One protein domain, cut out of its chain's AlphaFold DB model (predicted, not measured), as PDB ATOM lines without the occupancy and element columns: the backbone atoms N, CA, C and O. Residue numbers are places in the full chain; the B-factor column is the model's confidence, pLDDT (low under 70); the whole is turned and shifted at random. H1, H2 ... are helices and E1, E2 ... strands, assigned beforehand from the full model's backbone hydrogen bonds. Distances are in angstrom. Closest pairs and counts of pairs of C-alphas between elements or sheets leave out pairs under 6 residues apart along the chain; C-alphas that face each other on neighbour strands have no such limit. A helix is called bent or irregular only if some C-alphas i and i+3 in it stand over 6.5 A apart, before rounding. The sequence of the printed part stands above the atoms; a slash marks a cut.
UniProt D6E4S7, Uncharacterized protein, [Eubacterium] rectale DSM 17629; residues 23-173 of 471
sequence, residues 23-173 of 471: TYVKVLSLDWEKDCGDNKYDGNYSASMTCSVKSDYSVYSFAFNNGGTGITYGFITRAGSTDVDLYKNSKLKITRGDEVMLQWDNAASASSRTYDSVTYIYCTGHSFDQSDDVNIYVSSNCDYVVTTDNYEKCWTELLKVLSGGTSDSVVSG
ATOM      1  N   THR A  23      20.384  39.053  42.531       63.75
ATOM      2  CA  THR A  23      21.312  37.931  42.329       63.75
ATOM      3  C   THR A  23      20.715  36.682  42.967       63.75
ATOM      4  O   THR A  23      20.674  36.566  44.188       63.75
ATOM      5  N   TYR A  24      20.253  35.758  42.135       64.06
ATOM      6  CA  TYR A  24      19.769  34.451  42.544       64.06
ATOM      7  C   TYR A  24      20.923  33.457  42.547       64.06
ATOM      8  O   TYR A  24      21.540  33.247  41.504       64.06
ATOM      9  N   VAL A  25      21.192  32.843  43.701       65.69
ATOM     10  CA  VAL A  25      22.165  31.756  43.840       65.69
ATOM     11  C   VAL A  25      21.461  30.544  44.434       65.69
ATOM     12  O   VAL A  25      20.985  30.612  45.565       65.69
ATOM     13  N   LYS A  26      21.407  29.432  43.699       69.62
ATOM     14  CA  LYS A  26      20.844  28.170  44.203       69.62
ATOM     15  C   LYS A  26      21.685  26.977  43.774       69.62
ATOM     16  O   LYS A  26      22.252  26.961  42.682       69.62
ATOM     17  N   VAL A  27      21.745  25.976  44.649       69.75
ATOM     18  CA  VAL A  27      22.279  24.644  44.362       69.75
ATOM     19  C   VAL A  27      21.118  23.664  44.425       69.75
ATOM     20  O   VAL A  27      20.469  23.534  45.456       69.75
ATOM     21  N   LEU A  28      20.854  22.994  43.314       71.81
ATOM     22  CA  LEU A  28      19.924  21.884  43.214       71.81
ATOM     23  C   LEU A  28      20.733  20.598  43.327       71.81
ATOM     24  O   LEU A  28      21.722  20.460  42.616       71.81
ATOM     25  N   SER A  29      20.337  19.690  44.217       71.81
ATOM     26  CA  SER A  29      21.000  18.395  44.399       71.81
ATOM     27  C   SER A  29      19.980  17.268  44.336       71.81
ATOM     28  O   SER A  29      18.867  17.420  44.841       71.81
ATOM     29  N   LEU A  30      20.359  16.171  43.691       71.19
ATOM     30  CA  LEU A  30      19.518  15.021  43.389       71.19
ATOM     31  C   LEU A  30      20.330  13.754  43.621       71.19
ATOM     32  O   LEU A  30      21.398  13.620  43.029       71.19
ATOM     33  N   ASP A  31      19.806  12.816  44.394       71.50
ATOM     34  CA  ASP A  31      20.427  11.508  44.589       71.50
ATOM     35  C   ASP A  31      19.571  10.425  43.931       71.50
ATOM     36  O   ASP A  31      18.347  10.544  43.879       71.50
ATOM     37  N   TRP A  32      20.198   9.385  43.382       70.00
ATOM     38  CA  TRP A  32      19.484   8.210  42.885       70.00
ATOM     39  C   TRP A  32      20.349   6.957  42.963       70.00
ATOM     40  O   TRP A  32      21.573   7.011  42.833       70.00
ATOM     41  N   GLU A  33      19.696   5.816  43.130       70.69
ATOM     42  CA  GLU A  33      20.329   4.514  42.973       70.69
ATOM     43  C   GLU A  33      20.121   4.024  41.539       70.69
ATOM     44  O   GLU A  33      19.034   4.148  40.967       70.69
ATOM     45  N   LYS A  34      21.191   3.507  40.936       71.88
ATOM     46  CA  LYS A  34      21.160   2.862  39.628       71.88
ATOM     47  C   LYS A  34      21.434   1.374  39.803       71.88
ATOM     48  O   LYS A  34      22.501   1.009  40.293       71.88
ATOM     49  N   ASP A  35      20.499   0.555  39.332       70.06
ATOM     50  CA  ASP A  35      20.623  -0.900  39.235       70.06
ATOM     51  C   ASP A  35      20.269  -1.334  37.804       70.06
ATOM     52  O   ASP A  35      19.108  -1.503  37.437       70.06
ATOM     53  N   CYS A  36      21.291  -1.416  36.953       67.94
ATOM     54  CA  CYS A  36      21.180  -1.832  35.556       67.94
ATOM     55  C   CYS A  36      21.693  -3.264  35.319       67.94
ATOM     56  O   CYS A  36      21.752  -3.714  34.171       67.94
ATOM     57  N   GLY A  37      22.063  -3.983  36.387       66.62
ATOM     58  CA  GLY A  37      22.637  -5.328  36.327       66.62
ATOM     59  C   GLY A  37      24.067  -5.385  35.770       66.62
ATOM     60  O   GLY A  37      24.578  -6.479  35.507       66.62
ATOM     61  N   ASP A  38      24.715  -4.233  35.576       72.25
ATOM     62  CA  ASP A  38      26.136  -4.117  35.256       72.25
ATOM     63  C   ASP A  38      26.849  -3.460  36.438       72.25
ATOM     64  O   ASP A  38      26.862  -2.234  36.578       72.25
ATOM     65  N   ASN A  39      27.534  -4.289  37.232       69.06
ATOM     66  CA  ASN A  39      28.315  -3.878  38.402       69.06
ATOM     67  C   ASN A  39      29.281  -2.709  38.129       69.06
ATOM     68  O   ASN A  39      29.734  -2.050  39.064       69.06
ATOM     69  N   LYS A  40      29.659  -2.459  36.866       73.94
ATOM     70  CA  LYS A  40      30.487  -1.311  36.496       73.94
ATOM     71  C   LYS A  40      29.740   0.016  36.595       73.94
ATOM     72  O   LYS A  40      30.407   1.029  36.805       73.94
ATOM     73  N   TYR A  41      28.427   0.049  36.407       72.19
ATOM     74  CA  TYR A  41      27.611   1.267  36.380       72.19
ATOM     75  C   TYR A  41      26.582   1.339  37.505       72.19
ATOM     76  O   TYR A  41      26.031   2.420  37.708       72.19
ATOM     77  N   ASP A  42      26.381   0.253  38.244       74.69
ATOM     78  CA  ASP A  42      25.499   0.222  39.407       74.69
ATOM     79  C   ASP A  42      26.054   1.050  40.580       74.69
ATOM     80  O   ASP A  42      27.264   1.305  40.684       74.69
ATOM     81  N   GLY A  43      25.152   1.496  41.454       73.31
ATOM     82  CA  GLY A  43      25.468   2.185  42.704       73.31
ATOM     83  C   GLY A  43      24.744   3.519  42.893       73.31
ATOM     84  O   GLY A  43      23.876   3.903  42.112       73.31
ATOM     85  N   ASN A  44      25.137   4.236  43.947       77.50
ATOM     86  CA  ASN A  44      24.526   5.503  44.352       77.50
ATOM     87  C   ASN A  44      25.168   6.684  43.628       77.50
ATOM     88  O   ASN A  44      26.373   6.931  43.763       77.50
ATOM     89  N   TYR A  45      24.350   7.422  42.894       77.62
ATOM     90  CA  TYR A  45      24.730   8.623  42.175       77.62
ATOM     91  C   TYR A  45      24.155   9.868  42.845       77.62
ATOM     92  O   TYR A  45      23.060   9.845  43.400       77.62
ATOM     93  N   SER A  46      24.885  10.968  42.698       77.25
ATOM     94  CA  SER A  46      24.460  12.305  43.101       77.25
ATOM     95  C   SER A  46      24.687  13.269  41.947       77.25
ATOM     96  O   SER A  46      25.768  13.311  41.362       77.25
ATOM     97  N   ALA A  47      23.692  14.078  41.612       78.12
ATOM     98  CA  ALA A  47      23.804  15.193  40.690       78.12
ATOM     99  C   ALA A  47      23.632  16.500  41.451       78.12
ATOM    100  O   ALA A  47      22.801  16.612  42.344       78.12
ATOM    101  N   SER A  48      24.393  17.513  41.056       78.50
ATOM    102  CA  SER A  48      24.213  18.878  41.525       78.50
ATOM    103  C   SER A  48      24.247  19.851  40.358       78.50
ATOM    104  O   SER A  48      25.089  19.743  39.463       78.50
ATOM    105  N   MET A  49      23.333  20.814  40.377       84.94
ATOM    106  CA  MET A  49      23.312  21.935  39.458       84.94
ATOM    107  C   MET A  49      23.298  23.233  40.249       84.94
ATOM    108  O   MET A  49      22.404  23.477  41.050       84.94
ATOM    109  N   THR A  50      24.295  24.077  40.033       82.81
ATOM    110  CA  THR A  50      24.342  25.415  40.635       82.81
ATOM    111  C   THR A  50      23.887  26.439  39.615       82.81
ATOM    112  O   THR A  50      24.125  26.228  38.432       82.81
ATOM    113  N   CYS A  51      23.258  27.525  40.050       81.88
ATOM    114  CA  CYS A  51      22.914  28.671  39.214       81.88
ATOM    115  C   CYS A  51      23.190  29.958  39.985       81.88
ATOM    116  O   CYS A  51      22.876  30.034  41.172       81.88
ATOM    117  N   SER A  52      23.799  30.938  39.318       81.69
ATOM    118  CA  SER A  52      24.099  32.260  39.869       81.69
ATOM    119  C   SER A  52      23.796  33.349  38.841       81.69
ATOM    120  O   SER A  52      24.682  33.752  38.088       81.69
ATOM    121  N   VAL A  53      22.564  33.854  38.800       79.00
ATOM    122  CA  VAL A  53      22.122  34.814  37.774       79.00
ATOM    123  C   VAL A  53      21.521  36.077  38.361       79.00
ATOM    124  O   VAL A  53      20.987  36.071  39.465       79.00
ATOM    125  N   LYS A  54      21.573  37.162  37.588       76.62
ATOM    126  CA  LYS A  54      20.774  38.360  37.842       76.62
ATOM    127  C   LYS A  54      19.510  38.308  36.999       76.62
ATOM    128  O   LYS A  54      19.611  38.063  35.802       76.62
ATOM    129  N   SER A  55      18.353  38.511  37.614       72.12
ATOM    130  CA  SER A  55      17.053  38.458  36.938       72.12
ATOM    131  C   SER A  55      16.102  39.491  37.538       72.12
ATOM    132  O   SER A  55      16.122  39.728  38.746       72.12
ATOM    133  N   ASP A  56      15.260  40.083  36.689       69.81
ATOM    134  CA  ASP A  56      14.179  40.994  37.113       69.81
ATOM    135  C   ASP A  56      12.947  40.228  37.613       69.81
ATOM    136  O   ASP A  56      12.034  40.803  38.202       69.81
ATOM    137  N   TYR A  57      12.911  38.924  37.340       69.19
ATOM    138  CA  TYR A  57      11.854  38.004  37.736       69.19
ATOM    139  C   TYR A  57      12.415  36.882  38.604       69.19
ATOM    140  O   TYR A  57      13.589  36.516  38.485       69.19
ATOM    141  N   SER A  58      11.557  36.308  39.444       75.81
ATOM    142  CA  SER A  58      11.891  35.141  40.255       75.81
ATOM    143  C   SER A  58      12.433  34.003  39.394       75.81
ATOM    144  O   SER A  58      11.853  33.649  38.365       75.81
ATOM    145  N   VAL A  59      13.547  33.427  39.841       79.69
ATOM    146  CA  VAL A  59      14.138  32.229  39.250       79.69
ATOM    147  C   VAL A  59      13.710  31.036  40.091       79.69
ATOM    148  O   VAL A  59      13.852  31.048  41.313       79.69
ATOM    149  N   TYR A  60      13.200  30.007  39.432       84.69
ATOM    150  CA  TYR A  60      12.736  28.782  40.064       84.69
ATOM    151  C   TYR A  60      13.563  27.603  39.579       84.69
ATOM    152  O   TYR A  60      13.965  27.542  38.422       84.69
ATOM    153  N   SER A  61      13.786  26.647  40.460       85.50
ATOM    154  CA  SER A  61      14.322  25.333  40.139       85.50
ATOM    155  C   SER A  61      13.192  24.339  39.903       85.50
ATOM    156  O   SER A  61      12.169  24.373  40.589       85.50
ATOM    157  N   PHE A  62      13.368  23.444  38.941       85.12
ATOM    158  CA  PHE A  62      12.367  22.441  38.603       85.12
ATOM    159  C   PHE A  62      12.996  21.079  38.327       85.12
ATOM    160  O   PHE A  62      14.183  20.994  37.999       85.12
ATOM    161  N   ALA A  63      12.171  20.036  38.385       82.94
ATOM    162  CA  ALA A  63      12.521  18.703  37.925       82.94
ATOM    163  C   ALA A  63      11.319  17.943  37.339       82.94
ATOM    164  O   ALA A  63      10.186  18.083  37.800       82.94
ATOM    165  N   PHE A  64      11.589  17.133  36.317       80.31
ATOM    166  CA  PHE A  64      10.640  16.323  35.560       80.31
ATOM    167  C   PHE A  64      11.061  14.863  35.558       80.31
ATOM    168  O   PHE A  64      12.245  14.551  35.389       80.31
ATOM    169  N   ASN A  65      10.065  13.985  35.601       70.62
ATOM    170  CA  ASN A  65      10.225  12.601  35.193       70.62
ATOM    171  C   ASN A  65       9.902  12.475  33.693       70.62
ATOM    172  O   ASN A  65       8.783  12.748  33.267       70.62
ATOM    173  N   ASN A  66      10.872  12.070  32.870       65.75
ATOM    174  CA  ASN A  66      10.674  11.948  31.422       65.75
ATOM    175  C   ASN A  66      10.313  10.520  30.988       65.75
ATOM    176  O   ASN A  66      10.905  10.008  30.030       65.75
ATOM    177  N   GLY A  67       9.384   9.870  31.697       54.53
ATOM    178  CA  GLY A  67       8.696   8.656  31.237       54.53
ATOM    179  C   GLY A  67       9.610   7.585  30.628       54.53
ATOM    180  O   GLY A  67       9.319   7.077  29.547       54.53
ATOM    181  N   GLY A  68      10.745   7.293  31.279       54.81
ATOM    182  CA  GLY A  68      11.695   6.254  30.853       54.81
ATOM    183  C   GLY A  68      13.027   6.734  30.255       54.81
ATOM    184  O   GLY A  68      13.837   5.898  29.857       54.81
ATOM    185  N   THR A  69      13.296   8.045  30.200       59.53
ATOM    186  CA  THR A  69      14.584   8.603  29.707       59.53
ATOM    187  C   THR A  69      15.447   9.282  30.780       59.53
ATOM    188  O   THR A  69      16.486   9.851  30.454       59.53
ATOM    189  N   GLY A  70      15.045   9.202  32.053       70.25
ATOM    190  CA  GLY A  70      15.738   9.814  33.192       70.25
ATOM    191  C   GLY A  70      15.084  11.110  33.687       70.25
ATOM    192  O   GLY A  70      13.941  11.425  33.339       70.25
ATOM    193  N   ILE A  71      15.816  11.860  34.516       76.06
ATOM    194  CA  ILE A  71      15.361  13.121  35.121       76.06
ATOM    195  C   ILE A  71      15.841  14.286  34.272       76.06
ATOM    196  O   ILE A  71      17.022  14.375  33.932       76.06
ATOM    197  N   THR A  72      14.945  15.229  34.000       83.19
ATOM    198  CA  THR A  72      15.341  16.575  33.569       83.19
ATOM    199  C   THR A  72      15.153  17.538  34.716       83.19
ATOM    200  O   THR A  72      14.083  17.576  35.303       83.19
ATOM    201  N   TYR A  73      16.164  18.333  35.028       84.62
ATOM    202  CA  TYR A  73      16.106  19.316  36.105       84.62
ATOM    203  C   TYR A  73      16.812  20.590  35.690       84.62
ATOM    204  O   TYR A  73      17.629  20.570  34.774       84.62
ATOM    205  N   GLY A  74      16.528  21.704  36.349       89.88
ATOM    206  CA  GLY A  74      17.234  22.940  36.060       89.88
ATOM    207  C   GLY A  74      16.548  24.164  36.617       89.88
ATOM    208  O   GLY A  74      15.843  24.082  37.618       89.88
ATOM    209  N   PHE A  75      16.785  25.301  35.969       89.69
ATOM    210  CA  PHE A  75      16.305  26.603  36.418       89.69
ATOM    211  C   PHE A  75      15.504  27.291  35.322       89.69
ATOM    212  O   PHE A  75      15.861  27.197  34.146       89.69
ATOM    213  N   ILE A  76      14.442  27.989  35.709       91.38
ATOM    214  CA  ILE A  76      13.520  28.706  34.833       91.38
ATOM    215  C   ILE A  76      13.213  30.088  35.405       91.38
ATOM    216  O   ILE A  76      13.056  30.260  36.610       91.38
ATOM    217  N   THR A  77      13.108  31.078  34.530       86.00
ATOM    218  CA  THR A  77      12.611  32.413  34.868       86.00
ATOM    219  C   THR A  77      11.802  32.973  33.707       86.00
ATOM    220  O   THR A  77      11.882  32.496  32.571       86.00
ATOM    221  N   ARG A  78      11.003  33.997  33.982       83.88
ATOM    222  CA  ARG A  78      10.323  34.764  32.943       83.88
ATOM    223  C   ARG A  78      11.338  35.633  32.193       83.88
ATOM    224  O   ARG A  78      12.200  36.259  32.804       83.88
ATOM    225  N   ALA A  79      11.203  35.705  30.871       80.88
ATOM    226  CA  ALA A  79      11.960  36.647  30.055       80.88
ATOM    227  C   ALA A  79      11.598  38.087  30.461       80.88
ATOM    228  O   ALA A  79      10.423  38.469  30.443       80.88
ATOM    229  N   GLY A  80      12.608  38.864  30.850       72.56
ATOM    230  CA  GLY A  80      12.464  40.238  31.326       72.56
ATOM    231  C   GLY A  80      13.355  41.228  30.592       72.56
ATOM    232  O   GLY A  80      13.810  40.953  29.488       72.56
ATOM    233  N   SER A  81      13.564  42.398  31.197       58.72
ATOM    234  CA  SER A  81      14.453  43.438  30.665       58.72
ATOM    235  C   SER A  81      15.937  43.121  30.867       58.72
ATOM    236  O   SER A  81      16.761  43.554  30.067       58.72
ATOM    237  N   THR A  82      16.278  42.367  31.909       65.62
ATOM    238  CA  THR A  82      17.622  41.848  32.150       65.62
ATOM    239  C   THR A  82      17.884  40.615  31.286       65.62
ATOM    240  O   THR A  82      17.123  39.645  31.325       65.62
ATOM    241  N   ASP A  83      18.996  40.629  30.546       73.38
ATOM    242  CA  ASP A  83      19.505  39.468  29.808       73.38
ATOM    243  C   ASP A  83      20.010  38.395  30.789       73.38
ATOM    244  O   ASP A  83      21.142  38.441  31.279       73.38
ATOM    245  N   VAL A  84      19.158  37.415  31.096       80.94
ATOM    246  CA  VAL A  84      19.510  36.287  31.969       80.94
ATOM    247  C   VAL A  84      20.171  35.174  31.148       80.94
ATOM    248  O   VAL A  84      19.502  34.444  30.418       80.94
ATOM    249  N   ASP A  85      21.485  34.981  31.299       87.38
ATOM    250  CA  ASP A  85      22.207  33.843  30.702       87.38
ATOM    251  C   ASP A  85      22.251  32.665  31.687       87.38
ATOM    252  O   ASP A  85      23.220  32.480  32.422       87.38
ATOM    253  N   LEU A  86      21.182  31.869  31.728       89.06
ATOM    254  CA  LEU A  86      21.120  30.679  32.583       89.06
ATOM    255  C   LEU A  86      22.141  29.601  32.182       89.06
ATOM    256  O   LEU A  86      22.573  28.830  33.033       89.06
ATOM    257  N   TYR A  87      22.541  29.538  30.909       90.75
ATOM    258  CA  TYR A  87      23.426  28.489  30.405       90.75
ATOM    259  C   TYR A  87      24.842  28.624  30.963       90.75
ATOM    260  O   TYR A  87      25.372  27.672  31.534       90.75
ATOM    261  N   LYS A  88      25.452  29.808  30.823       89.94
ATOM    262  CA  LYS A  88      26.836  30.048  31.271       89.94
ATOM    263  C   LYS A  88      26.961  30.256  32.772       89.94
ATOM    264  O   LYS A  88      28.041  30.076  33.323       89.94
ATOM    265  N   ASN A  89      25.876  30.667  33.419       89.00
ATOM    266  CA  ASN A  89      25.858  30.940  34.853       89.00
ATOM    267  C   ASN A  89      25.332  29.769  35.685       89.00
ATOM    268  O   ASN A  89      25.136  29.921  36.893       89.00
ATOM    269  N   SER A  90      25.117  28.616  35.053       88.56
ATOM    270  CA  SER A  90      24.828  27.374  35.758       88.56
ATOM    271  C   SER A  90      25.970  26.386  35.601       88.56
ATOM    272  O   SER A  90      26.670  26.427  34.605       88.56
ATOM    273  N   LYS A  91      26.171  25.487  36.562       88.50
ATOM    274  CA  LYS A  91      27.200  24.434  36.483       88.50
ATOM    275  C   LYS A  91      26.610  23.105  36.875       88.50
ATOM    276  O   LYS A  91      25.826  23.076  37.821       88.50
ATOM    277  N   LEU A  92      27.018  22.036  36.202       88.19
ATOM    278  CA  LEU A  92      26.528  20.684  36.439       88.19
ATOM    279  C   LEU A  92      27.653  19.776  36.940       88.19
ATOM    280  O   LEU A  92      28.760  19.791  36.405       88.19
ATOM    281  N   LYS A  93      27.356  18.932  37.925       86.50
ATOM    282  CA  LYS A  93      28.261  17.882  38.395       86.50
ATOM    283  C   LYS A  93      27.478  16.624  38.746       86.50
ATOM    284  O   LYS A  93      26.478  16.717  39.444       86.50
ATOM    285  N   ILE A  94      27.960  15.466  38.306       84.38
ATOM    286  CA  ILE A  94      27.437  14.144  38.653       84.38
ATOM    287  C   ILE A  94      28.568  13.314  39.252       84.38
ATOM    288  O   ILE A  94      29.649  13.210  38.666       84.38
ATOM    289  N   THR A  95      28.315  12.711  40.403       82.62
ATOM    290  CA  THR A  95      29.236  11.831  41.119       82.62
ATOM    291  C   THR A  95      28.602  10.476  41.387       82.62
ATOM    292  O   THR A  95      27.380  10.356  41.429       82.62
ATOM    293  N   ARG A  96      29.441   9.465  41.594       83.00
ATOM    294  CA  ARG A  96      29.060   8.160  42.133       83.00
ATOM    295  C   ARG A  96      29.994   7.839  43.293       83.00
ATOM    296  O   ARG A  96      31.181   7.594  43.082       83.00
ATOM    297  N   GLY A  97      29.478   7.901  44.519       76.06
ATOM    298  CA  GLY A  97      30.336   8.013  45.703       76.06
ATOM    299  C   GLY A  97      31.302   9.199  45.557       76.06
ATOM    300  O   GLY A  97      30.877  10.307  45.232       76.06
ATOM    301  N   ASP A  98      32.603   8.953  45.719       79.62
ATOM    302  CA  ASP A  98      33.646   9.981  45.576       79.62
ATOM    303  C   ASP A  98      34.121  10.196  44.119       79.62
ATOM    304  O   ASP A  98      34.891  11.119  43.840       79.62
ATOM    305  N   GLU A  99      33.687   9.357  43.171       85.31
ATOM    306  CA  GLU A  99      34.097   9.437  41.766       85.31
ATOM    307  C   GLU A  99      33.280  10.498  41.015       85.31
ATOM    308  O   GLU A  99      32.050  10.465  41.010       85.31
ATOM    309  N   VAL A 100      33.951  11.440  40.341       88.12
ATOM    310  CA  VAL A 100      33.285  12.404  39.452       88.12
ATOM    311  C   VAL A 100      33.033  11.743  38.102       88.12
ATOM    312  O   VAL A 100      33.964  11.500  37.339       88.12
ATOM    313  N   MET A 101      31.762  11.498  37.803       84.31
ATOM    314  CA  MET A 101      31.323  10.850  36.567       84.31
ATOM    315  C   MET A 101      31.175  11.862  35.429       84.31
ATOM    316  O   MET A 101      31.499  11.571  34.279       84.31
ATOM    317  N   LEU A 102      30.680  13.062  35.748       86.25
ATOM    318  CA  LEU A 102      30.506  14.152  34.793       86.25
ATOM    319  C   LEU A 102      30.631  15.502  35.497       86.25
ATOM    320  O   LEU A 102      30.148  15.681  36.611       86.25
ATOM    321  N   GLN A 103      31.254  16.472  34.833       89.88
ATOM    322  CA  GLN A 103      31.317  17.845  35.315       89.88
ATOM    323  C   GLN A 103      31.362  18.816  34.137       89.88
ATOM    324  O   GLN A 103      32.193  18.666  33.242       89.88
ATOM    325  N   TRP A 104      30.494  19.824  34.173       88.19
ATOM    326  CA  TRP A 104      30.426  20.914  33.208       88.19
ATOM    327  C   TRP A 104      30.406  22.266  33.922       88.19
ATOM    328  O   TRP A 104      29.718  22.451  34.926       88.19
ATOM    329  N   ASP A 105      31.134  23.230  33.362       90.88
ATOM    330  CA  ASP A 105      31.147  24.625  33.824       90.88
ATOM    331  C   ASP A 105      29.973  25.456  33.265       90.88
ATOM    332  O   ASP A 105      29.947  26.675  33.416       90.88
ATOM    333  N   ASN A 106      29.018  24.794  32.612       90.00
ATOM    334  CA  ASN A 106      27.778  25.333  32.064       90.00
ATOM    335  C   ASN A 106      26.614  24.338  32.281       90.00
ATOM    336  O   ASN A 106      26.816  23.196  32.706       90.00
ATOM    337  N   ALA A 107      25.381  24.768  31.994       86.88
ATOM    338  CA  ALA A 107      24.234  23.862  31.898       86.88
ATOM    339  C   ALA A 107      24.381  22.875  30.722       86.88
ATOM    340  O   ALA A 107      25.129  23.125  29.777       86.88
ATOM    341  N   ALA A 108      23.612  21.782  30.729       85.62
ATOM    342  CA  ALA A 108      23.564  20.841  29.606       85.62
ATOM    343  C   ALA A 108      22.934  21.476  28.362       85.62
ATOM    344  O   ALA A 108      23.418  21.318  27.242       85.62
ATOM    345  N   SER A 109      21.832  22.194  28.568       89.00
ATOM    346  CA  SER A 109      21.097  22.879  27.511       89.00
ATOM    347  C   SER A 109      20.413  24.135  28.049       89.00
ATOM    348  O   SER A 109      20.242  24.287  29.261       89.00
ATOM    349  N   ALA A 110      20.023  25.037  27.151       90.44
ATOM    350  CA  ALA A 110      19.155  26.164  27.461       90.44
ATOM    351  C   ALA A 110      18.230  26.465  26.283       90.44
ATOM    352  O   ALA A 110      18.607  26.282  25.125       90.44
ATOM    353  N   SER A 111      17.008  26.890  26.587       93.88
ATOM    354  CA  SER A 111      15.978  27.186  25.592       93.88
ATOM    355  C   SER A 111      14.910  28.113  26.185       93.88
ATOM    356  O   SER A 111      15.029  28.593  27.315       93.88
ATOM    357  N   SER A 112      13.861  28.377  25.412       92.88
ATOM    358  CA  SER A 112      12.719  29.191  25.813       92.88
ATOM    359  C   SER A 112      11.400  28.555  25.393       92.88
ATOM    360  O   SER A 112      11.319  27.931  24.335       92.88
ATOM    361  N   ARG A 113      10.347  28.773  26.180       93.81
ATOM    362  CA  ARG A 113       8.966  28.373  25.869       93.81
ATOM    363  C   ARG A 113       8.007  29.523  26.151       93.81
ATOM    364  O   ARG A 113       8.228  30.299  27.076       93.81
ATOM    365  N   THR A 114       6.930  29.614  25.377       91.12
ATOM    366  CA  THR A 114       5.885  30.630  25.560       91.12
ATOM    367  C   THR A 114       4.586  29.967  26.005       91.12
ATOM    368  O   THR A 114       4.163  28.987  25.396       91.12
ATOM    369  N   TYR A 115       3.954  30.513  27.042       85.75
ATOM    370  CA  TYR A 115       2.657  30.087  27.572       85.75
ATOM    371  C   TYR A 115       1.821  31.326  27.904       85.75
ATOM    372  O   TYR A 115       2.334  32.238  28.549       85.75
ATOM    373  N   ASP A 116       0.576  31.393  27.420       79.00
ATOM    374  CA  ASP A 116      -0.355  32.518  27.622       79.00
ATOM    375  C   ASP A 116       0.304  33.903  27.528       79.00
ATOM    376  O   ASP A 116       0.225  34.731  28.433       79.00
ATOM    377  N   SER A 117       0.987  34.158  26.405       82.19
ATOM    378  CA  SER A 117       1.728  35.396  26.084       82.19
ATOM    379  C   SER A 117       2.975  35.697  26.930       82.19
ATOM    380  O   SER A 117       3.682  36.667  26.654       82.19
ATOM    381  N   VAL A 118       3.312  34.852  27.905       79.44
ATOM    382  CA  VAL A 118       4.533  34.962  28.707       79.44
ATOM    383  C   VAL A 118       5.602  34.035  28.145       79.44
ATOM    384  O   VAL A 118       5.372  32.845  27.948       79.44
ATOM    385  N   THR A 119       6.791  34.577  27.889       89.88
ATOM    386  CA  THR A 119       7.956  33.774  27.498       89.88
ATOM    387  C   THR A 119       8.799  33.469  28.723       89.88
ATOM    388  O   THR A 119       9.141  34.370  29.486       89.88
ATOM    389  N   TYR A 120       9.142  32.202  28.890       90.75
ATOM    390  CA  TYR A 120      10.016  31.693  29.930       90.75
ATOM    391  C   TYR A 120      11.305  31.187  29.300       90.75
ATOM    392  O   TYR A 120      11.283  30.530  28.258       90.75
ATOM    393  N   ILE A 121      12.418  31.485  29.948       93.44
ATOM    394  CA  ILE A 121      13.756  31.030  29.584       93.44
ATOM    395  C   ILE A 121      14.235  30.058  30.651       93.44
ATOM    396  O   ILE A 121      14.011  30.270  31.844       93.44
ATOM    397  N   TYR A 122      14.863  28.971  30.224       93.44
ATOM    398  CA  TYR A 122      15.279  27.912  31.129       93.44
ATOM    399  C   TYR A 122      16.586  27.266  30.688       93.44
ATOM    400  O   TYR A 122      16.976  27.320  29.521       93.44
ATOM    401  N   CYS A 123      17.241  26.608  31.636       93.00
ATOM    402  CA  CYS A 123      18.358  25.708  31.390       93.00
ATOM    403  C   CYS A 123      18.089  24.346  32.026       93.00
ATOM    404  O   CYS A 123      17.304  24.258  32.971       93.00
ATOM    405  N   THR A 124      18.723  23.295  31.507       90.00
ATOM    406  CA  THR A 124      18.567  21.931  32.025       90.00
ATOM    407  C   THR A 124      19.900  21.241  32.288       90.00
ATOM    408  O   THR A 124      20.910  21.531  31.647       90.00
ATOM    409  N   GLY A 125      19.866  20.295  33.221       86.50
ATOM    410  CA  GLY A 125      20.719  19.123  33.331       86.50
ATOM    411  C   GLY A 125      19.884  17.854  33.119       86.50
ATOM    412  O   GLY A 125      18.654  17.879  33.219       86.50
ATOM    413  N   HIS A 126      20.559  16.749  32.804       80.25
ATOM    414  CA  HIS A 126      19.928  15.447  32.586       80.25
ATOM    415  C   HIS A 126      20.655  14.376  33.403       80.25
ATOM    416  O   HIS A 126      21.888  14.369  33.439       80.25
ATOM    417  N   SER A 127      19.908  13.494  34.072       71.88
ATOM    418  CA  SER A 127      20.472  12.275  34.667       71.88
ATOM    419  C   SER A 127      20.446  11.120  33.662       71.88
ATOM    420  O   SER A 127      19.645  11.106  32.728       71.88
ATOM    421  N   PHE A 128      21.346  10.157  33.854       60.59
ATOM    422  CA  PHE A 128      21.516   8.998  32.978       60.59
ATOM    423  C   PHE A 128      21.057   7.711  33.668       60.59
ATOM    424  O   PHE A 128      21.889   6.828  33.844       60.59
ATOM    425  N   ASP A 129      19.801   7.604  34.116       59.72
ATOM    426  CA  ASP A 129      19.089   6.314  34.068       59.72
ATOM    427  C   ASP A 129      17.643   6.327  34.571       59.72
ATOM    428  O   ASP A 129      17.185   7.268  35.220       59.72
ATOM    429  N   GLN A 130      16.969   5.221  34.248       58.41
ATOM    430  CA  GLN A 130      15.695   4.756  34.779       58.41
ATOM    431  C   GLN A 130      15.887   4.249  36.211       58.41
ATOM    432  O   GLN A 130      16.570   3.258  36.445       58.41
ATOM    433  N   SER A 131      15.260   4.906  37.175       49.50
ATOM    434  CA  SER A 131      14.977   4.288  38.463       49.50
ATOM    435  C   SER A 131      13.570   4.712  38.861       49.50
ATOM    436  O   SER A 131      13.221   5.889  38.763       49.50
ATOM    437  N   ASP A 132      12.739   3.752  39.261       48.97
ATOM    438  CA  ASP A 132      11.401   4.033  39.789       48.97
ATOM    439  C   ASP A 132      11.485   4.819  41.120       48.97
ATOM    440  O   ASP A 132      10.543   5.527  41.486       48.97
ATOM    441  N   ASP A 133      12.653   4.800  41.782       47.03
ATOM    442  CA  ASP A 133      12.956   5.549  43.008       47.03
ATOM    443  C   ASP A 133      13.286   7.027  42.758       47.03
ATOM    444  O   ASP A 133      13.349   7.827  43.690       47.03
ATOM    445  N   VAL A 134      13.446   7.444  41.502       47.44
ATOM    446  CA  VAL A 134      13.723   8.837  41.123       47.44
ATOM    447  C   VAL A 134      12.688   9.817  41.687       47.44
ATOM    448  O   VAL A 134      13.037  10.917  42.119       47.44
ATOM    449  N   ASN A 135      11.414   9.420  41.731       46.91
ATOM    450  CA  ASN A 135      10.345  10.269  42.260       46.91
ATOM    451  C   ASN A 135      10.456  10.491  43.785       46.91
ATOM    452  O   ASN A 135       9.856  11.433  44.296       46.91
ATOM    453  N   ILE A 136      11.227   9.661  44.501       46.72
ATOM    454  CA  ILE A 136      11.390   9.719  45.963       46.72
ATOM    455  C   ILE A 136      12.461  10.749  46.371       46.72
ATOM    456  O   ILE A 136      12.341  11.361  47.429       46.72
ATOM    457  N   TYR A 137      13.467  11.011  45.527       48.38
ATOM    458  CA  TYR A 137      14.631  11.836  45.901       48.38
ATOM    459  C   TYR A 137      14.636  13.259  45.319       48.38
ATOM    460  O   TYR A 137      15.302  14.152  45.850       48.38
ATOM    461  N   VAL A 138      13.855  13.507  44.262       50.88
ATOM    462  CA  VAL A 138      13.764  14.810  43.572       50.88
ATOM    463  C   VAL A 138      13.062  15.896  44.416       50.88
ATOM    464  O   VAL A 138      13.261  17.095  44.193       50.88
ATOM    465  N   SER A 139      12.276  15.502  45.420       46.66
ATOM    466  CA  SER A 139      11.447  16.401  46.237       46.66
ATOM    467  C   SER A 139      12.209  17.196  47.304       46.66
ATOM    468  O   SER A 139      11.658  18.143  47.859       46.66
ATOM    469  N   SER A 140      13.482  16.888  47.573       47.34
ATOM    470  CA  SER A 140      14.208  17.491  48.702       47.34
ATOM    471  C   SER A 140      15.007  18.761  48.378       47.34
ATOM    472  O   SER A 140      15.672  19.260  49.275       47.34
ATOM    473  N   ASN A 141      14.977  19.300  47.143       63.28
ATOM    474  CA  ASN A 141      15.742  20.515  46.763       63.28
ATOM    475  C   ASN A 141      15.173  21.358  45.590       63.28
ATOM    476  O   ASN A 141      15.742  22.407  45.260       63.28
ATOM    477  N   CYS A 142      14.079  20.941  44.941       69.19
ATOM    478  CA  CYS A 142      13.489  21.653  43.795       69.19
ATOM    479  C   CYS A 142      12.307  22.537  44.228       69.19
ATOM    480  O   CYS A 142      11.542  22.143  45.103       69.19
ATOM    481  N   ASP A 143      12.115  23.699  43.592       73.69
ATOM    482  CA  ASP A 143      10.926  24.534  43.853       73.69
ATOM    483  C   ASP A 143       9.666  23.875  43.267       73.69
ATOM    484  O   ASP A 143       8.610  23.881  43.899       73.69
ATOM    485  N   TYR A 144       9.801  23.230  42.101       77.81
ATOM    486  CA  TYR A 144       8.728  22.487  41.437       77.81
ATOM    487  C   TYR A 144       9.171  21.093  40.989       77.81
ATOM    488  O   TYR A 144      10.221  20.918  40.374       77.81
ATOM    489  N   VAL A 145       8.323  20.105  41.230       78.88
ATOM    490  CA  VAL A 145       8.453  18.737  40.732       78.88
ATOM    491  C   VAL A 145       7.204  18.412  39.928       78.88
ATOM    492  O   VAL A 145       6.086  18.575  40.411       78.88
ATOM    493  N   VAL A 146       7.384  17.968  38.687       78.56
ATOM    494  CA  VAL A 146       6.264  17.626  37.804       78.56
ATOM    495  C   VAL A 146       6.209  16.122  37.610       78.56
ATOM    496  O   VAL A 146       7.184  15.507  37.177       78.56
ATOM    497  N   THR A 147       5.064  15.538  37.942       73.19
ATOM    498  CA  THR A 147       4.864  14.086  38.054       73.19
ATOM    499  C   THR A 147       4.207  13.468  36.820       73.19
ATOM    500  O   THR A 147       3.887  12.281  36.822       73.19
ATOM    501  N   THR A 148       4.007  14.239  35.747       73.75
ATOM    502  CA  THR A 148       3.479  13.685  34.493       73.75
ATOM    503  C   THR A 148       4.491  12.765  33.816       73.75
ATOM    504  O   THR A 148       5.694  12.971  33.908       73.75
ATOM    505  N   ASP A 149       3.996  11.798  33.053       72.19
ATOM    506  CA  ASP A 149       4.781  10.780  32.345       72.19
ATOM    507  C   ASP A 149       5.337  11.230  30.980       72.19
ATOM    508  O   ASP A 149       5.994  10.461  30.279       72.19
ATOM    509  N   ASN A 150       5.055  12.465  30.561       81.50
ATOM    510  CA  ASN A 150       5.353  12.950  29.221       81.50
ATOM    511  C   ASN A 150       6.050  14.309  29.273       81.50
ATOM    512  O   ASN A 150       5.495  15.270  29.793       81.50
ATOM    513  N   TYR A 151       7.219  14.406  28.641       82.00
ATOM    514  CA  TYR A 151       8.055  15.609  28.640       82.00
ATOM    515  C   TYR A 151       7.318  16.898  28.231       82.00
ATOM    516  O   TYR A 151       7.479  17.936  28.871       82.00
ATOM    517  N   GLU A 152       6.482  16.857  27.191       88.12
ATOM    518  CA  GLU A 152       5.739  18.044  26.743       88.12
ATOM    519  C   GLU A 152       4.575  18.387  27.685       88.12
ATOM    520  O   GLU A 152       4.270  19.566  27.896       88.12
ATOM    521  N   LYS A 153       3.961  17.377  28.316       87.50
ATOM    522  CA  LYS A 153       2.986  17.612  29.389       87.50
ATOM    523  C   LYS A 153       3.656  18.224  30.620       87.50
ATOM    524  O   LYS A 153       3.105  19.181  31.153       87.50
ATOM    525  N   CYS A 154       4.857  17.768  30.996       86.19
ATOM    526  CA  CYS A 154       5.613  18.325  32.120       86.19
ATOM    527  C   CYS A 154       5.786  19.840  31.964       86.19
ATOM    528  O   CYS A 154       5.493  20.615  32.876       86.19
ATOM    529  N   TRP A 155       6.212  20.269  30.773       91.38
ATOM    530  CA  TRP A 155       6.354  21.685  30.450       91.38
ATOM    531  C   TRP A 155       5.029  22.437  30.505       91.38
ATOM    532  O   TRP A 155       4.972  23.524  31.069       91.38
ATOM    533  N   THR A 156       3.970  21.874  29.928       91.50
ATOM    534  CA  THR A 156       2.654  22.522  29.901       91.50
ATOM    535  C   THR A 156       2.132  22.778  31.315       91.50
ATOM    536  O   THR A 156       1.707  23.892  31.620       91.50
ATOM    537  N   GLU A 157       2.215  21.779  32.194       86.12
ATOM    538  CA  GLU A 157       1.731  21.879  33.570       86.12
ATOM    539  C   GLU A 157       2.598  22.813  34.430       86.12
ATOM    540  O   GLU A 157       2.054  23.644  35.159       86.12
ATOM    541  N   LEU A 158       3.933  22.768  34.297       88.31
ATOM    542  CA  LEU A 158       4.822  23.712  34.987       88.31
ATOM    543  C   LEU A 158       4.505  25.163  34.605       88.31
ATOM    544  O   LEU A 158       4.369  26.022  35.474       88.31
ATOM    545  N   LEU A 159       4.387  25.445  33.305       88.31
ATOM    546  CA  LEU A 159       4.161  26.805  32.812       88.31
ATOM    547  C   LEU A 159       2.793  27.349  33.229       88.31
ATOM    548  O   LEU A 159       2.698  28.527  33.571       88.31
ATOM    549  N   LYS A 160       1.773  26.485  33.281       81.94
ATOM    550  CA  LYS A 160       0.443  26.803  33.815       81.94
ATOM    551  C   LYS A 160       0.498  27.261  35.276       81.94
ATOM    552  O   LYS A 160      -0.181  28.220  35.640       81.94
ATOM    553  N   VAL A 161       1.308  26.604  36.113       77.25
ATOM    554  CA  VAL A 161       1.503  27.005  37.519       77.25
ATOM    555  C   VAL A 161       2.299  28.302  37.621       77.25
ATOM    556  O   VAL A 161       1.897  29.216  38.339       77.25
ATOM    557  N   LEU A 162       3.383  28.441  36.853       76.94
ATOM    558  CA  LEU A 162       4.199  29.662  36.845       76.94
ATOM    559  C   LEU A 162       3.431  30.899  36.350       76.94
ATOM    560  O   LEU A 162       3.731  32.013  36.777       76.94
ATOM    561  N   SER A 163       2.415  30.724  35.497       73.25
ATOM    562  CA  SER A 163       1.513  31.807  35.081       73.25
ATOM    563  C   SER A 163       0.425  32.150  36.108       73.25
ATOM    564  O   SER A 163      -0.413  33.003  35.830       73.25
ATOM    565  N   GLY A 164       0.420  31.508  37.283       58.28
ATOM    566  CA  GLY A 164      -0.544  31.747  38.363       58.28
ATOM    567  C   GLY A 164      -1.765  30.819  38.360       58.28
ATOM    568  O   GLY A 164      -2.722  31.078  39.085       58.28
ATOM    569  N   GLY A 165      -1.759  29.764  37.541       57.28
ATOM    570  CA  GLY A 165      -2.765  28.701  37.568       57.28
ATOM    571  C   GLY A 165      -2.426  27.586  38.565       57.28
ATOM    572  O   GLY A 165      -1.459  27.665  39.316       57.28
ATOM    573  N   THR A 166      -3.215  26.512  38.550       66.12
ATOM    574  CA  THR A 166      -3.009  25.318  39.391       66.12
ATOM    575  C   THR A 166      -2.885  24.048  38.545       66.12
ATOM    576  O   THR A 166      -3.419  23.968  37.430       66.12
ATOM    577  N   SER A 167      -2.177  23.040  39.059       65.50
ATOM    578  CA  SER A 167      -2.027  21.728  38.420       65.50
ATOM    579  C   SER A 167      -1.881  20.624  39.461       65.50
ATOM    580  O   SER A 167      -1.013  20.714  40.322       65.50
ATOM    581  N   ASP A 168      -2.662  19.554  39.316       68.12
ATOM    582  CA  ASP A 168      -2.570  18.354  40.164       68.12
ATOM    583  C   ASP A 168      -1.296  17.539  39.882       68.12
ATOM    584  O   ASP A 168      -0.937  16.635  40.632       68.12
ATOM    585  N   SER A 169      -0.617  17.826  38.768       68.44
ATOM    586  CA  SER A 169       0.613  17.145  38.355       68.44
ATOM    587  C   SER A 169       1.877  17.933  38.681       68.44
ATOM    588  O   SER A 169       2.978  17.455  38.410       68.44
ATOM    589  N   VAL A 170       1.740  19.142  39.228       70.12
ATOM    590  CA  VAL A 170       2.864  19.950  39.697       70.12
ATOM    591  C   VAL A 170       2.803  19.987  41.205       70.12
ATOM    592  O   VAL A 170       1.993  20.683  41.810       70.12
ATOM    593  N   VAL A 171       3.721  19.256  41.805       65.06
ATOM    594  CA  VAL A 171       3.997  19.363  43.221       65.06
ATOM    595  C   VAL A 171       5.022  20.482  43.335       65.06
ATOM    596  O   VAL A 171       6.178  20.313  42.953       65.06
ATOM    597  N   SER A 172       4.633  21.664  43.825       54.16
ATOM    598  CA  SER A 172       5.650  22.511  44.462       54.16
ATOM    599  C   SER A 172       6.324  21.630  45.504       54.16
ATOM    600  O   SER A 172       5.592  20.910  46.174       54.16
ATOM    601  N   GLY A 173       7.655  21.615  45.617       42.78
ATOM    602  CA  GLY A 173       8.428  20.599  46.368       42.78
ATOM    603  C   GLY A 173       7.971  20.279  47.812       42.78
ATOM    604  O   GLY A 173       8.479  19.360  48.438       42.78
TER     605      GLY A 173
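This is residues 23 to 173 of the 471 residues of an uncharacterized protein of [Eubacterium] rectale DSM 17629 (UniProt D6E4S7). This is a sandwich in which the strongly twisted six-stranded sheet E7-E8-E4-E3-E9-E10 has the four-stranded sheet E1-E2-E5-E6 over part of one face and, on the other, the helix H2, round which it curls. The short helix H1 packs at the side of the sandwich, on E1, E3 and E9. The printed part has 151 residues with ten named strands and two named helices, in the order E1 to E8, H1, E9, H2, E10, and its class is mixed, helices and strands. The larger sheet is mixed and the smaller antiparallel. The whole is compact, with a radius of gyration of the C-alphas of 15.2 A, and only just elongated, spanning 49 by 33 by 21 A.

E1, residues 23 to 34, begins at C-alpha 23 (21.312, 37.931, 42.329) and is 35.2 A long. E2, residues 43 to 55, is 37.7 A long. E3, residues 59 to 65, measures 20.4 A; E4, residues 71 to 78, 22.3 A; E5, residues 90 to 96, 20.7 A. E6 is residues 99 to 104, E7 residues 109 to 115. E8, residues 118 to 126, measures 25.2 A. H1 is residues 134 to 140, and is irregular, but only just: C-alphas 136 and 139 are 6.7 A apart. E9 is residues 144 to 146. H2, residues 151 to 162, measures 16.7 A. E10, residues 170 to 172, ends at C-alpha 172 (5.650, 22.511, 44.462).

E1 and E2 form a hairpin, with N 28 and O 49 2.8 A apart. In the larger sheet, E8 and E4 are antiparallel, with N 125 and O 73 2.7 A apart, while E3 and E9 are parallel, with N 63 and O 144 2.9 A apart. Between the sheets, the closest C-alphas of E2 and E4 are those of Met 49 and Gly 74, 7.0 A apart. E8, H1 and E9 form a split strand-helix-strand unit, two strands of the larger sheet that are not neighbours, with the helix between them along the chain and E4 and E3 between them in the sheet, and its crossover is right-handed. H1 and H2 are on opposite faces of the larger sheet. The closest C-alphas of H2 and E9 are those of Cys 154 and Val 146, 5.8 A apart. Each O i to N i+4 pair of H2 is within hydrogen-bond range; in H1 1 of 3 is, and 1 of 4 O i to N i+3 pairs.

The C-alphas farthest apart, those of Asn 39 and Ser 81, are 49.9 A apart. The printed part has no cut, and its long link is E4 to E5. The mean pLDDT of the printed part is 76.1; 40 residues are under 70, among them 128 to 142.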